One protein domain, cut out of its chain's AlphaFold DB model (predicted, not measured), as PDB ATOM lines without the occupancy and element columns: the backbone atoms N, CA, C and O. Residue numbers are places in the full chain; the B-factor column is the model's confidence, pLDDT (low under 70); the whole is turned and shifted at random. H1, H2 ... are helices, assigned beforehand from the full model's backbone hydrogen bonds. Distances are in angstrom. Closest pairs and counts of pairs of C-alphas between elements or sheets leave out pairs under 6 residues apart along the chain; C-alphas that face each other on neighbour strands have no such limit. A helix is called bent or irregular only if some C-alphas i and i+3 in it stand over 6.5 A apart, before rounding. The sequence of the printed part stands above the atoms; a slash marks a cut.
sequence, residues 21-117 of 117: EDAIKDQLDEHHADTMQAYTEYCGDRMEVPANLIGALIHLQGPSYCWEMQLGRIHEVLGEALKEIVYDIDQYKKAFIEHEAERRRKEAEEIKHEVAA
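What this domain is: This is residues 21 to 117 of the 117 residues of an uncharacterized protein of Pseudomonas sp. (UniProt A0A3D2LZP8). One long helix, H5, bent near its middle, makes the length of the domain, and the shorter helices H1, H2 and H3 sit crosswise to it in the hollow of the bend, with small H4 near the beginning of H5. The other end of H5 sticks out as a bare arm, residues 103 to 117, of which 103 to 115 belong to H5. The printed part has 97 residues with five named helices, in the order H1, H2, H3, H4, H5, and no named strand; its class is all helix. It is loose, with a radius of gyration of the C-alphas of 16.4 A, and spans 61 by 27 by 18 A, a rod.

How they stand to each other: H5, residues 76 to 115, was assigned as one helix by its hydrogen bonds but is bent: C-alphas 91 and 94 are 6.9 A apart, and its arms H5a, residues 76 to 91, and H5b, residues 94 to 115, stand at a steep tilt of 41 degrees. H3, residues 51 to 61, touches H5a at residues 85 to 89 alone, about perpendicular at 87 degrees; their closest C-alphas are those of Leu 57 and Val 86, 6.6 A apart. H1, residues 21 to 29, touches H5b at residues 97 to 101 alone, at a steep tilt of 61 degrees, opposite ways; the closest C-alphas, of Glu 21 and Ile 97, are 5.7 A apart. H2, residues 33 to 44, touches H3 at a steep tilt of 63 degrees, opposite ways, with the C-alphas of Gly 44 and Ala 51 closest at 4.8 A. With residues 35 to 36 alone H2 touches H1, about perpendicular at 84 degrees; the C-alphas of Leu 28 and Met 36 are closest, 6.3 A apart. H2 is close to H5b but not clearly touching, with the C-alphas of Tyr 39 and Phe 96 closest at 6.6 A. H4, residues 67 to 71, is close to H5a but not clearly touching, with the C-alphas of Leu 71 and Gly 79 closest at 5.2 A. H1 and H3 are apart. Each O i to N i+4 pair is within hydrogen-bond range in H1, H2, H4, H5a and H5b, and 6 of 7 are in H3.

Where its parts are: H5a is 22.9 A long from first to last C-alpha and H5b 32.2 A, ending at C-alpha 115 (4.653, 67.161, -50.045). H1 is 12.3 A long and begins at C-alpha 21 (21.438, 49.394, -43.112). H2 is 16.3 A long, H3 15.5 A and H4 6.2 A.

The domain as a whole: The two C-alphas farthest apart, of His 75 and Ala 117, are 61.0 A apart. Without residues 103 to 117, which stand free, the body spans 41 by 27 by 18 A. The printed part has no cut and no long link. The mean pLDDT of the printed part is 79.0; residues 60 to 77 and 113 to 117 are under 70.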
ATOM      1  N   GLU A  21      21.099  50.803 -43.264       86.12
ATOM      2  CA  GLU A  21      21.438  49.394 -43.112       86.12
ATOM      3  C   GLU A  21      21.898  49.025 -41.695       86.12
ATOM      4  O   GLU A  21      21.447  48.014 -41.158       86.12
ATOM      5  N   ASP A  22      22.754  49.840 -41.075       86.81
ATOM      6  CA  ASP A  22      23.212  49.638 -39.696       86.81
ATOM      7  C   ASP A  22      22.046  49.819 -38.714       86.81
ATOM      8  O   ASP A  22      21.875  49.009 -37.811       86.81
ATOM      9  N   ALA A  23      21.157  50.786 -38.957       87.62
ATOM     10  CA  ALA A  23      19.959  50.976 -38.143       87.62
ATOM     11  C   ALA A  23      18.976  49.797 -38.271       87.62
ATOM     12  O   ALA A  23      18.351  49.398 -37.291       87.62
ATOM     13  N   ILE A  24      18.827  49.214 -39.468       88.75
ATOM     14  CA  ILE A  24      18.011  48.003 -39.671       88.75
ATOM     15  C   ILE A  24      18.651  46.804 -38.968       88.75
ATOM     16  O   ILE A  24      17.945  45.996 -38.364       88.75
ATOM     17  N   LYS A  25      19.979  46.684 -39.024       88.12
ATOM     18  CA  LYS A  25      20.711  45.636 -38.315       88.12
ATOM     19  C   LYS A  25      20.528  45.756 -36.802       88.12
ATOM     20  O   LYS A  25      20.172  44.760 -36.181       88.12
ATOM     21  N   ASP A  26      20.694  46.949 -36.240       87.19
ATOM     22  CA  ASP A  26      20.486  47.197 -34.812       87.19
ATOM     23  C   ASP A  26      19.040  46.871 -34.410       87.19
ATOM     24  O   ASP A  26      18.814  46.186 -33.418       87.19
ATOM     25  N   GLN A  27      18.051  47.232 -35.237       87.88
ATOM     26  CA  GLN A  27      16.650  46.849 -35.021       87.88
ATOM     27  C   GLN A  27      16.431  45.329 -35.007       87.88
ATOM     28  O   GLN A  27      15.625  44.839 -34.217       87.88
ATOM     29  N   LEU A  28      17.109  44.571 -35.873       86.44
ATOM     30  CA  LEU A  28      17.045  43.106 -35.848       86.44
ATOM     31  C   LEU A  28      17.695  42.540 -34.585       86.44
ATOM     32  O   LEU A  28      17.145  41.623 -33.978       86.44
ATOM     33  N   ASP A  29      18.837  43.096 -34.187       84.88
ATOM     34  CA  ASP A  29      19.575  42.668 -32.999       84.88
ATOM     35  C   ASP A  29      18.804  43.020 -31.699       84.88
ATOM     36  O   ASP A  29      18.866  42.275 -30.721       84.88
ATOM     37  N   GLU A  30      17.994  44.084 -31.709       85.88
ATOM     38  CA  GLU A  30      17.047  44.461 -30.644       85.88
ATOM     39  C   GLU A  30      15.699  43.715 -30.708       85.88
ATOM     40  O   GLU A  30      14.832  43.929 -29.857       85.88
ATOM     41  N   HIS A  31      15.498  42.833 -31.694       83.81
ATOM     42  CA  HIS A  31      14.222  42.160 -31.961       83.81
ATOM     43  C   HIS A  31      13.032  43.126 -32.116       83.81
ATOM     44  O   HIS A  31      11.923  42.850 -31.647       83.81
ATOM     45  N   HIS A  32      13.244  44.252 -32.799       88.69
ATOM     46  CA  HIS A  32      12.189  45.205 -33.124       88.69
ATOM     47  C   HIS A  32      11.023  44.500 -33.832       88.69
ATOM     48  O   HIS A  32      11.217  43.854 -34.864       88.69
ATOM     49  N   ALA A  33       9.813  44.630 -33.279       86.19
ATOM     50  CA  ALA A  33       8.656  43.815 -33.652       86.19
ATOM     51  C   ALA A  33       8.348  43.865 -35.158       86.19
ATOM     52  O   ALA A  33       8.288  42.818 -35.804       86.19
ATOM     53  N   ASP A  34       8.240  45.066 -35.729       89.19
ATOM     54  CA  ASP A  34       7.877  45.222 -37.142       89.19
ATOM     55  C   ASP A  34       9.008  44.759 -38.072       89.19
ATOM     56  O   ASP A  34       8.760  44.153 -39.113       89.19
ATOM     57  N   THR A  35      10.267  44.986 -37.679       89.06
ATOM     58  CA  THR A  35      11.435  44.583 -38.484       89.06
ATOM     59  C   THR A  35      11.587  43.063 -38.485       89.06
ATOM     60  O   THR A  35      11.881  42.473 -39.520       89.06
ATOM     61  N   MET A  36      11.328  42.411 -37.349       88.44
ATOM     62  CA  MET A  36      11.316  40.952 -37.218       88.44
ATOM     63  C   MET A  36      10.173  40.309 -38.001       88.44
ATOM     64  O   MET A  36      10.365  39.253 -38.609       88.44
ATOM     65  N   GLN A  37       8.997  40.940 -38.018       89.31
ATOM     66  CA  GLN A  37       7.882  40.483 -38.841       89.31
ATOM     67  C   GLN A  37       8.225  40.594 -40.332       89.31
ATOM     68  O   GLN A  37       8.124  39.597 -41.044       89.31
ATOM     69  N   ALA A  38       8.712  41.754 -40.784       90.56
ATOM     70  CA  ALA A  38       9.136  41.950 -42.169       90.56
ATOM     71  C   ALA A  38      10.241  40.959 -42.575       90.56
ATOM     72  O   ALA A  38      10.220  40.415 -43.677       90.56
ATOM     73  N   TYR A  39      11.176  40.668 -41.668       90.00
ATOM     74  CA  TYR A  39      12.218  39.673 -41.902       90.00
ATOM     75  C   TYR A  39      11.657  38.249 -42.008       90.00
ATOM     76  O   TYR A  39      12.035  37.490 -42.897       90.00
ATOM     77  N   THR A  40      10.702  37.902 -41.145       88.25
ATOM     78  CA  THR A  40      10.014  36.606 -41.175       88.25
ATOM     79  C   THR A  40       9.257  36.405 -42.487       88.25
ATOM     80  O   THR A  40       9.358  35.339 -43.093       88.25
ATOM     81  N   GLU A  41       8.527  37.423 -42.944       90.12
ATOM     82  CA  GLU A  41       7.812  37.413 -44.225       90.12
ATOM     83  C   GLU A  41       8.798  37.300 -45.399       90.12
ATOM     84  O   GLU A  41       8.644  36.433 -46.258       90.12
ATOM     85  N   TYR A  42       9.889  38.075 -45.372       90.56
ATOM     86  CA  TYR A  42      10.945  38.024 -46.385       90.56
ATOM     87  C   TYR A  42      11.579  36.631 -46.522       90.56
ATOM     88  O   TYR A  42      11.846  36.174 -47.638       90.56
ATOM     89  N   CYS A  43      11.840  35.952 -45.403       88.69
ATOM     90  CA  CYS A  43      12.338  34.577 -45.399       88.69
ATOM     91  C   CYS A  43      11.256  33.580 -45.847       88.69
ATOM     92  O   CYS A  43      11.558  32.677 -46.623       88.69
ATOM     93  N   GLY A  44      10.003  33.759 -45.419       87.25
ATOM     94  CA  GLY A  44       8.872  32.907 -45.803       87.25
ATOM     95  C   GLY A  44       8.602  32.873 -47.306       87.25
ATOM     96  O   GLY A  44       8.266  31.822 -47.837       87.25
ATOM     97  N   ASP A  45       8.836  33.977 -48.013       88.38
ATOM     98  CA  ASP A  45       8.711  34.020 -49.476       88.38
ATOM     99  C   ASP A  45       9.835  33.263 -50.212       88.38
ATOM    100  O   ASP A  45       9.712  32.954 -51.400       88.38
ATOM    101  N   ARG A  46      10.959  32.990 -49.535       85.88
ATOM    102  CA  ARG A  46      12.170  32.374 -50.115       85.88
ATOM    103  C   ARG A  46      12.384  30.928 -49.690       85.88
ATOM    104  O   ARG A  46      13.163  30.224 -50.325       85.88
ATOM    105  N   MET A  47      11.710  30.499 -48.631       84.75
ATOM    106  CA  MET A  47      11.830  29.168 -48.052       84.75
ATOM    107  C   MET A  47      10.495  28.438 -48.172       84.75
ATOM    108  O   MET A  47       9.444  29.002 -47.894       84.75
ATOM    109  N   GLU A  48      10.519  27.143 -48.488       85.19
ATOM    110  CA  GLU A  48       9.318  26.287 -48.453       85.19
ATOM    111  C   GLU A  48       8.954  25.879 -47.008       85.19
ATOM    112  O   GLU A  48       8.622  24.730 -46.715       85.19
ATOM    113  N   VAL A  49       9.054  26.826 -46.073       81.94
ATOM    114  CA  VAL A  49       8.846  26.631 -44.639       81.94
ATOM    115  C   VAL A  49       7.772  27.611 -44.160       81.94
ATOM    116  O   VAL A  49       7.821  28.789 -44.509       81.94
ATOM    117  N   PRO A  50       6.798  27.173 -43.342       82.00
ATOM    118  CA  PRO A  50       5.776  28.068 -42.812       82.00
ATOM    119  C   PRO A  50       6.375  29.276 -42.071       82.00
ATOM    120  O   PRO A  50       7.209  29.111 -41.179       82.00
ATOM    121  N   ALA A  51       5.904  30.487 -42.382       79.62
ATOM    122  CA  ALA A  51       6.420  31.733 -41.802       79.62
ATOM    123  C   ALA A  51       6.351  31.764 -40.261       79.62
ATOM    124  O   ALA A  51       7.238  32.295 -39.602       79.62
ATOM    125  N   ASN A  52       5.346  31.123 -39.659       79.81
ATOM    126  CA  ASN A  52       5.245  30.988 -38.203       79.81
ATOM    127  C   ASN A  52       6.384  30.147 -37.595       79.81
ATOM    128  O   ASN A  52       6.811  30.427 -36.477       79.81
ATOM    129  N   LEU A  53       6.878  29.134 -38.315       80.31
ATOM    130  CA  LEU A  53       8.038  28.348 -37.899       80.31
ATOM    131  C   LEU A  53       9.325  29.163 -38.054       80.31
ATOM    132  O   LEU A  53      10.137  29.183 -37.136       80.31
ATOM    133  N   ILE A  54       9.476  29.890 -39.163       81.31
ATOM    134  CA  ILE A  54      10.611  30.796 -39.394       81.31
ATOM    135  C   ILE A  54      10.692  31.849 -38.282       81.31
ATOM    136  O   ILE A  54      11.729  31.973 -37.637       81.31
ATOM    137  N   GLY A  55       9.590  32.545 -37.985       79.88
ATOM    138  CA  GLY A  55       9.544  33.559 -36.928       79.88
ATOM    139  C   GLY A  55       9.925  32.993 -35.559       79.88
ATOM    140  O   GLY A  55      10.730  33.583 -34.840       79.88
ATOM    141  N   ALA A  56       9.421  31.800 -35.221       79.62
ATOM    142  CA  ALA A  56       9.798  31.112 -33.987       79.62
ATOM    143  C   ALA A  56      11.299  30.772 -33.938       79.62
ATOM    144  O   ALA A  56      11.911  30.889 -32.879       79.62
ATOM    145  N   LEU A  57      11.893  30.375 -35.067       78.06
ATOM    146  CA  LEU A  57      13.311  30.031 -35.175       78.06
ATOM    147  C   LEU A  57      14.231  31.259 -35.125       78.06
ATOM    148  O   LEU A  57      15.274  31.185 -34.479       78.06
ATOM    149  N   ILE A  58      13.849  32.396 -35.719       76.81
ATOM    150  CA  ILE A  58      14.649  33.634 -35.656       76.81
ATOM    151  C   ILE A  58      14.819  34.088 -34.198       76.81
ATOM    152  O   ILE A  58      15.913  34.465 -33.782       76.81
ATOM    153  N   HIS A  59      13.776  33.983 -33.368       71.38
ATOM    154  CA  HIS A  59      13.883  34.306 -31.938       71.38
ATOM    155  C   HIS A  59      14.857  33.400 -31.166       71.38
ATOM    156  O   HIS A  59      15.333  33.778 -30.095       71.38
ATOM    157  N   LEU A  60      15.181  32.217 -31.697       68.25
ATOM    158  CA  LEU A  60      16.159  31.304 -31.105       68.25
ATOM    159  C   LEU A  60      17.607  31.625 -31.514       68.25
ATOM    160  O   LEU A  60      18.523  31.079 -30.901       68.25
ATOM    161  N   GLN A  61      17.827  32.511 -32.496       65.88
ATOM    162  CA  GLN A  61      19.160  32.924 -32.971       65.88
ATOM    163  C   GLN A  61      19.858  33.956 -32.058       65.88
ATOM    164  O   GLN A  61      21.002  34.327 -32.314       65.88
ATOM    165  N   GLY A  62      19.207  34.430 -30.991       59.44
ATOM    166  CA  GLY A  62      19.775  35.435 -30.088       59.44
ATOM    167  C   GLY A  62      21.033  34.967 -29.323       59.44
ATOM    168  O   GLY A  62      21.237  33.770 -29.110       59.44
ATOM    169  N   PRO A  63      21.860  35.903 -28.811       49.66
ATOM    170  CA  PRO A  63      23.169  35.631 -28.192       49.66
ATOM    171  C   PRO A  63      23.119  34.840 -26.871       49.66
ATOM    172  O   PRO A  63      24.156  34.551 -26.277       49.66
ATOM    173  N   SER A  64      21.934  34.450 -26.398       46.56
ATOM    174  CA  SER A  64      21.747  33.657 -25.180       46.56
ATOM    175  C   SER A  64      21.673  32.153 -25.478       46.56
ATOM    176  O   SER A  64      20.665  31.501 -25.228       46.56
ATOM    177  N   TYR A  65      22.765  31.601 -26.016       50.22
ATOM    178  CA  TYR A  65      23.350  30.304 -25.629       50.22
ATOM    179  C   TYR A  65      22.415  29.115 -25.301       50.22
ATOM    180  O   TYR A  65      22.644  28.393 -24.330       50.22
ATOM    181  N   CYS A  66      21.384  28.845 -26.107       53.22
ATOM    182  CA  CYS A  66      20.529  27.672 -25.863       53.22
ATOM    183  C   CYS A  66      20.263  26.797 -27.083       53.22
ATOM    184  O   CYS A  66      19.943  25.631 -26.896       53.22
ATOM    185  N   TRP A  67      20.379  27.313 -28.303       59.41
ATOM    186  CA  TRP A  67      19.909  26.625 -29.509       59.41
ATOM    187  C   TRP A  67      20.488  25.204 -29.682       59.41
ATOM    188  O   TRP A  67      19.727  24.237 -29.738       59.41
ATOM    189  N   GLU A  68      21.814  25.038 -29.633       58.91
ATOM    190  CA  GLU A  68      22.456  23.713 -29.734       58.91
ATOM    191  C   GLU A  68      22.117  22.788 -28.550       58.91
ATOM    192  O   GLU A  68      21.967  21.575 -28.705       58.91
ATOM    193  N   MET A  69      21.927  23.360 -27.359       57.56
ATOM    194  CA  MET A  69      21.558  22.621 -26.149       57.56
ATOM    195  C   MET A  69      20.078  22.186 -26.156       57.56
ATOM    196  O   MET A  69      19.737  21.150 -25.583       57.56
ATOM    197  N   GLN A  70      19.198  22.949 -26.811       56.66
ATOM    198  CA  GLN A  70      17.788  22.601 -27.024       56.66
ATOM    199  C   GLN A  70      17.645  21.535 -28.115       56.66
ATOM    200  O   GLN A  70      16.878  20.593 -27.939       56.66
ATOM    201  N   LEU A  71      18.450  21.608 -29.180       60.44
ATOM    202  CA  LEU A  71      18.529  20.582 -30.224       60.44
ATOM    203  C   LEU A  71      18.945  19.210 -29.700       60.44
ATOM    204  O   LEU A  71      18.379  18.213 -30.125       60.44
ATOM    205  N   GLY A  72      19.870  19.148 -28.736       54.38
ATOM    206  CA  GLY A  72      20.267  17.883 -28.104       54.38
ATOM    207  C   GLY A  72      19.132  17.164 -27.358       54.38
ATOM    208  O   GLY A  72      19.265  15.988 -27.027       54.38
ATOM    209  N   ARG A  73      18.009  17.851 -27.088       57.47
ATOM    210  CA  ARG A  73      16.777  17.258 -26.531       57.47
ATOM    211  C   ARG A  73      15.772  16.841 -27.603       57.47
ATOM    212  O   ARG A  73      14.803  16.152 -27.294       57.47
ATOM    213  N   ILE A  74      15.977  17.293 -28.832       61.22
ATOM    214  CA  ILE A  74      15.145  16.992 -29.986       61.22
ATOM    215  C   ILE A  74      15.737  15.752 -30.672       61.22
ATOM    216  O   ILE A  74      16.942  15.524 -30.656       61.22
ATOM    217  N   HIS A  75      14.875  14.909 -31.239       64.88
ATOM    218  CA  HIS A  75      15.294  13.754 -32.033       64.88
ATOM    219  C   HIS A  75      16.312  14.181 -33.108       64.88
ATOM    220  O   HIS A  75      16.034  15.119 -33.849       64.88
ATOM    221  N   GLU A  76      17.443  13.478 -33.220       67.00
ATOM    222  CA  GLU A  76      18.618  13.849 -34.037       67.00
ATOM    223  C   GLU A  76      18.257  14.380 -35.437       67.00
ATOM    224  O   GLU A  76      18.645  15.484 -35.801       67.00
ATOM    225  N   VAL A  77      17.407  13.656 -36.173       69.62
ATOM    226  CA  VAL A  77      16.955  14.040 -37.526       69.62
ATOM    227  C   VAL A  77      16.172  15.359 -37.553       69.62
ATOM    228  O   VAL A  77      16.362  16.175 -38.449       69.62
ATOM    229  N   LEU A  78      15.284  15.581 -36.577       72.31
ATOM    230  CA  LEU A  78      14.541  16.839 -36.474       72.31
ATOM    231  C   LEU A  78      15.481  17.973 -36.055       72.31
ATOM    232  O   LEU A  78      15.304  19.107 -36.484       72.31
ATOM    233  N   GLY A  79      16.497  17.660 -35.252       74.44
ATOM    234  CA  GLY A  79      17.510  18.627 -34.885       74.44
ATOM    235  C   GLY A  79      18.329  19.111 -36.083       74.44
ATOM    236  O   GLY A  79      18.454  20.316 -36.286       74.44
ATOM    237  N   GLU A  80      18.831  18.192 -36.907       75.38
ATOM    238  CA  GLU A  80      19.582  18.542 -38.121       75.38
ATOM    239  C   GLU A  80      18.733  19.347 -39.115       75.38
ATOM    240  O   GLU A  80      19.169  20.401 -39.568       75.38
ATOM    241  N   ALA A  81      17.479  18.947 -39.360       78.94
ATOM    242  CA  ALA A  81      16.587  19.696 -40.250       78.94
ATOM    243  C   ALA A  81      16.352  21.143 -39.775       78.94
ATOM    244  O   ALA A  81      16.332  22.074 -40.577       78.94
ATOM    245  N   LEU A  82      16.196  21.365 -38.465       80.06
ATOM    246  CA  LEU A  82      16.023  22.720 -37.940       80.06
ATOM    247  C   LEU A  82      17.331  23.536 -37.994       80.06
ATOM    248  O   LEU A  82      17.260  24.753 -38.139       80.06
ATOM    249  N   LYS A  83      18.516  22.904 -37.920       78.50
ATOM    250  CA  LYS A  83      19.810  23.583 -38.151       78.50
ATOM    251  C   LYS A  83      19.953  24.088 -39.569       78.50
ATOM    252  O   LYS A  83      20.378  25.225 -39.733       78.50
ATOM    253  N   GLU A  84      19.587  23.277 -40.555       83.19
ATOM    254  CA  GLU A  84      19.609  23.697 -41.958       83.19
ATOM    255  C   GLU A  84      18.704  24.917 -42.164       83.19
ATOM    256  O   GLU A  84      19.153  25.937 -42.674       83.19
ATOM    257  N   ILE A  85      17.480  24.881 -41.625       84.38
ATOM    258  CA  ILE A  85      16.543  26.010 -41.706       84.38
ATOM    259  C   ILE A  85      17.107  27.264 -41.016       84.38
ATOM    260  O   ILE A  85      17.042  28.355 -41.572       84.38
ATOM    261  N   VAL A  86      17.673  27.138 -39.811       82.19
ATOM    262  CA  VAL A  86      18.267  28.277 -39.084       82.19
ATOM    263  C   VAL A  86      19.475  28.853 -39.825       82.19
ATOM    264  O   VAL A  86      19.657  30.071 -39.830       82.19
ATOM    265  N   TYR A  87      20.288  28.002 -40.448       83.62
ATOM    266  CA  TYR A  87      21.412  28.431 -41.270       83.62
ATOM    267  C   TYR A  87      20.937  29.212 -42.499       83.62
ATOM    268  O   TYR A  87      21.433  30.310 -42.749       83.62
ATOM    269  N   ASP A  88      19.938  28.695 -43.216       85.56
ATOM    270  CA  ASP A  88      19.367  29.356 -44.390       85.56
ATOM    271  C   ASP A  88      18.746  30.711 -44.032       85.56
ATOM    272  O   ASP A  88      18.972  31.699 -44.731       85.56
ATOM    273  N   ILE A  89      18.032  30.792 -42.902       86.00
ATOM    274  CA  ILE A  89      17.518  32.058 -42.366       86.00
ATOM    275  C   ILE A  89      18.666  33.056 -42.186       86.00
ATOM    276  O   ILE A  89      18.573  34.171 -42.688       86.00
ATOM    277  N   ASP A  90      19.764  32.674 -41.525       84.38
ATOM    278  CA  ASP A  90      20.910  33.570 -41.299       84.38
ATOM    279  C   ASP A  90      21.540  34.079 -42.611       84.38
ATOM    280  O   ASP A  90      21.877  35.262 -42.721       84.38
ATOM    281  N   GLN A  91      21.605  33.239 -43.654       87.38
ATOM    282  CA  GLN A  91      22.110  33.652 -44.972       87.38
ATOM    283  C   GLN A  91      21.288  34.789 -45.596       87.38
ATOM    284  O   GLN A  91      21.832  35.631 -46.319       87.38
ATOM    285  N   TYR A  92      19.988  34.864 -45.301       88.19
ATOM    286  CA  TYR A  92      19.123  35.920 -45.824       88.19
ATOM    287  C   TYR A  92      19.246  37.251 -45.081       88.19
ATOM    288  O   TYR A  92      18.803  38.266 -45.624       88.19
ATOM    289  N   LYS A  93      19.894  37.303 -43.906       88.50
ATOM    290  CA  LYS A  93      19.983  38.524 -43.083       88.50
ATOM    291  C   LYS A  93      20.549  39.707 -43.870       88.50
ATOM    292  O   LYS A  93      19.978  40.795 -43.856       88.50
ATOM    293  N   LYS A  94      21.636  39.497 -44.621       89.06
ATOM    294  CA  LYS A  94      22.254  40.564 -45.426       89.06
ATOM    295  C   LYS A  94      21.337  41.043 -46.558       89.06
ATOM    296  O   LYS A  94      21.176  42.246 -46.748       89.06
ATOM    297  N   ALA A  95      20.737  40.108 -47.294       91.31
ATOM    298  CA  ALA A  95      19.861  40.425 -48.421       91.31
ATOM    299  C   ALA A  95      18.577  41.139 -47.969       91.31
ATOM    300  O   ALA A  95      18.064  42.005 -48.680       91.31
ATOM    301  N   PHE A  96      18.078  40.810 -46.776       92.50
ATOM    302  CA  PHE A  96      16.975  41.522 -46.148       92.50
ATOM    303  C   PHE A  96      17.353  42.960 -45.784       92.50
ATOM    304  O   PHE A  96      16.606  43.871 -46.123       92.50
ATOM    305  N   ILE A  97      18.515  43.183 -45.156       90.75
ATOM    306  CA  ILE A  97      18.969  44.533 -44.779       90.75
ATOM    307  C   ILE A  97      19.031  45.454 -46.006       90.75
ATOM    308  O   ILE A  97      18.508  46.566 -45.965       90.75
ATOM    309  N   GLU A  98      19.610  44.985 -47.116       91.31
ATOM    310  CA  GLU A  98      19.662  45.754 -48.369       91.31
ATOM    311  C   GLU A  98      18.260  46.011 -48.948       91.31
ATOM    312  O   GLU A  98      17.952  47.129 -49.366       91.31
ATOM    313  N   HIS A  99      17.390  44.996 -48.948       90.88
ATOM    314  CA  HIS A  99      16.020  45.118 -49.450       90.88
ATOM    315  C   HIS A  99      15.187  46.133 -48.654       90.88
ATOM    316  O   HIS A  99      14.506  46.980 -49.235       90.88
ATOM    317  N   GLU A 100      15.257  46.060 -47.329       90.69
ATOM    318  CA  GLU A 100      14.509  46.917 -46.413       90.69
ATOM    319  C   GLU A 100      15.037  48.360 -46.429       90.69
ATOM    320  O   GLU A 100      14.253  49.312 -46.384       90.69
ATOM    321  N   ALA A 101      16.354  48.546 -46.581       89.94
ATOM    322  CA  ALA A 101      16.949  49.866 -46.777       89.94
ATOM    323  C   ALA A 101      16.442  50.521 -48.071       89.94
ATOM    324  O   ALA A 101      16.045  51.686 -48.065       89.94
ATOM    325  N   GLU A 102      16.397  49.768 -49.171       90.38
ATOM    326  CA  GLU A 102      15.880  50.256 -50.451       90.38
ATOM    327  C   GLU A 102      14.388  50.613 -50.378       90.38
ATOM    328  O   GLU A 102      13.973  51.652 -50.894       90.38
ATOM    329  N   ARG A 103      13.577  49.791 -49.697       90.75
ATOM    330  CA  ARG A 103      12.149  50.071 -49.480       90.75
ATOM    331  C   ARG A 103      11.948  51.406 -48.756       90.75
ATOM    332  O   ARG A 103      11.227  52.268 -49.252       90.75
ATOM    333  N   ARG A 104      12.645  51.615 -47.633       88.50
ATOM    334  CA  ARG A 104      12.555  52.857 -46.842       88.50
ATOM    335  C   ARG A 104      13.065  54.086 -47.602       88.50
ATOM    336  O   ARG A 104      12.543  55.182 -47.406       88.50
ATOM    337  N   ARG A 105      14.064  53.930 -48.481       87.88
ATOM    338  CA  ARG A 105      14.529  55.015 -49.366       87.88
ATOM    339  C   ARG A 105      13.440  55.451 -50.342       87.88
ATOM    340  O   ARG A 105      13.175  56.646 -50.431       87.88
ATOM    341  N   LYS A 106      12.785  54.498 -51.013       86.44
ATOM    342  CA  LYS A 106      11.688  54.782 -51.955       86.44
ATOM    343  C   LYS A 106      10.514  55.476 -51.276       86.44
ATOM    344  O   LYS A 106      10.054  56.499 -51.765       86.44
ATOM    345  N   GLU A 107      10.106  54.995 -50.104       86.50
ATOM    346  CA  GLU A 107       9.033  55.621 -49.319       86.50
ATOM    347  C   GLU A 107       9.367  57.072 -48.948       86.50
ATOM    348  O   GLU A 107       8.532  57.968 -49.065       86.50
ATOM    349  N   ALA A 108      10.617  57.340 -48.561       84.50
ATOM    350  CA  ALA A 108      11.062  58.697 -48.265       84.50
ATOM    351  C   ALA A 108      11.085  59.613 -49.506       84.50
ATOM    352  O   ALA A 108      10.907  60.825 -49.370       84.50
ATOM    353  N   GLU A 109      11.328  59.074 -50.703       83.12
ATOM    354  CA  GLU A 109      11.260  59.821 -51.966       83.12
ATOM    355  C   GLU A 109       9.815  60.117 -52.380       83.12
ATOM    356  O   GLU A 109       9.509  61.255 -52.739       83.12
ATOM    357  N   GLU A 110       8.916  59.141 -52.257       81.94
ATOM    358  CA  GLU A 110       7.486  59.297 -52.548       81.94
ATOM    359  C   GLU A 110       6.852  60.379 -51.662       81.94
ATOM    360  O   GLU A 110       6.224  61.307 -52.177       81.94
ATOM    361  N   ILE A 111       7.130  60.365 -50.353       78.75
ATOM    362  CA  ILE A 111       6.646  61.394 -49.416       78.75
ATOM    363  C   ILE A 111       7.162  62.791 -49.799       78.75
ATOM    364  O   ILE A 111       6.421  63.771 -49.732       78.75
ATOM    365  N   LYS A 112       8.427  62.919 -50.225       74.31
ATOM    366  CA  LYS A 112       8.976  64.216 -50.670       74.31
ATOM    367  C   LYS A 112       8.267  64.738 -51.917       74.31
ATOM    368  O   LYS A 112       8.076  65.947 -52.029       74.31
ATOM    369  N   HIS A 113       7.896  63.852 -52.838       67.56
ATOM    370  CA  HIS A 113       7.162  64.220 -54.044       67.56
ATOM    371  C   HIS A 113       5.711  64.612 -53.750       67.56
ATOM    372  O   HIS A 113       5.241  65.593 -54.320       67.56
ATOM    373  N   GLU A 114       5.031  63.921 -52.832       63.72
ATOM    374  CA  GLU A 114       3.666  64.269 -52.414       63.72
ATOM    375  C   GLU A 114       3.596  65.591 -51.642       63.72
ATOM    376  O   GLU A 114       2.660  66.359 -51.826       63.72
ATOM    377  N   VAL A 115       4.596  65.898 -50.809       64.19
ATOM    378  CA  VAL A 115       4.653  67.161 -50.045       64.19
ATOM    379  C   VAL A 115       5.027  68.365 -50.925       64.19
ATOM    380  O   VAL A 115       4.758  69.508 -50.559       64.19
ATOM    381  N   ALA A 116       5.657  68.129 -52.079       55.81
ATOM    382  CA  ALA A 116       6.050  69.169 -53.032       55.81
ATOM    383  C   ALA A 116       4.996  69.461 -54.123       55.81
ATOM    384  O   ALA A 116       5.207  70.388 -54.911       55.81
ATOM    385  N   ALA A 117       3.912  68.679 -54.186       53.00
ATOM    386  CA  ALA A 117       2.797  68.819 -55.130       53.00
ATOM    387  C   ALA A 117       1.638  69.636 -54.536       53.00
ATOM    388  O   ALA A 117       0.997  70.377 -55.318       53.00
TER     389      ALA A 117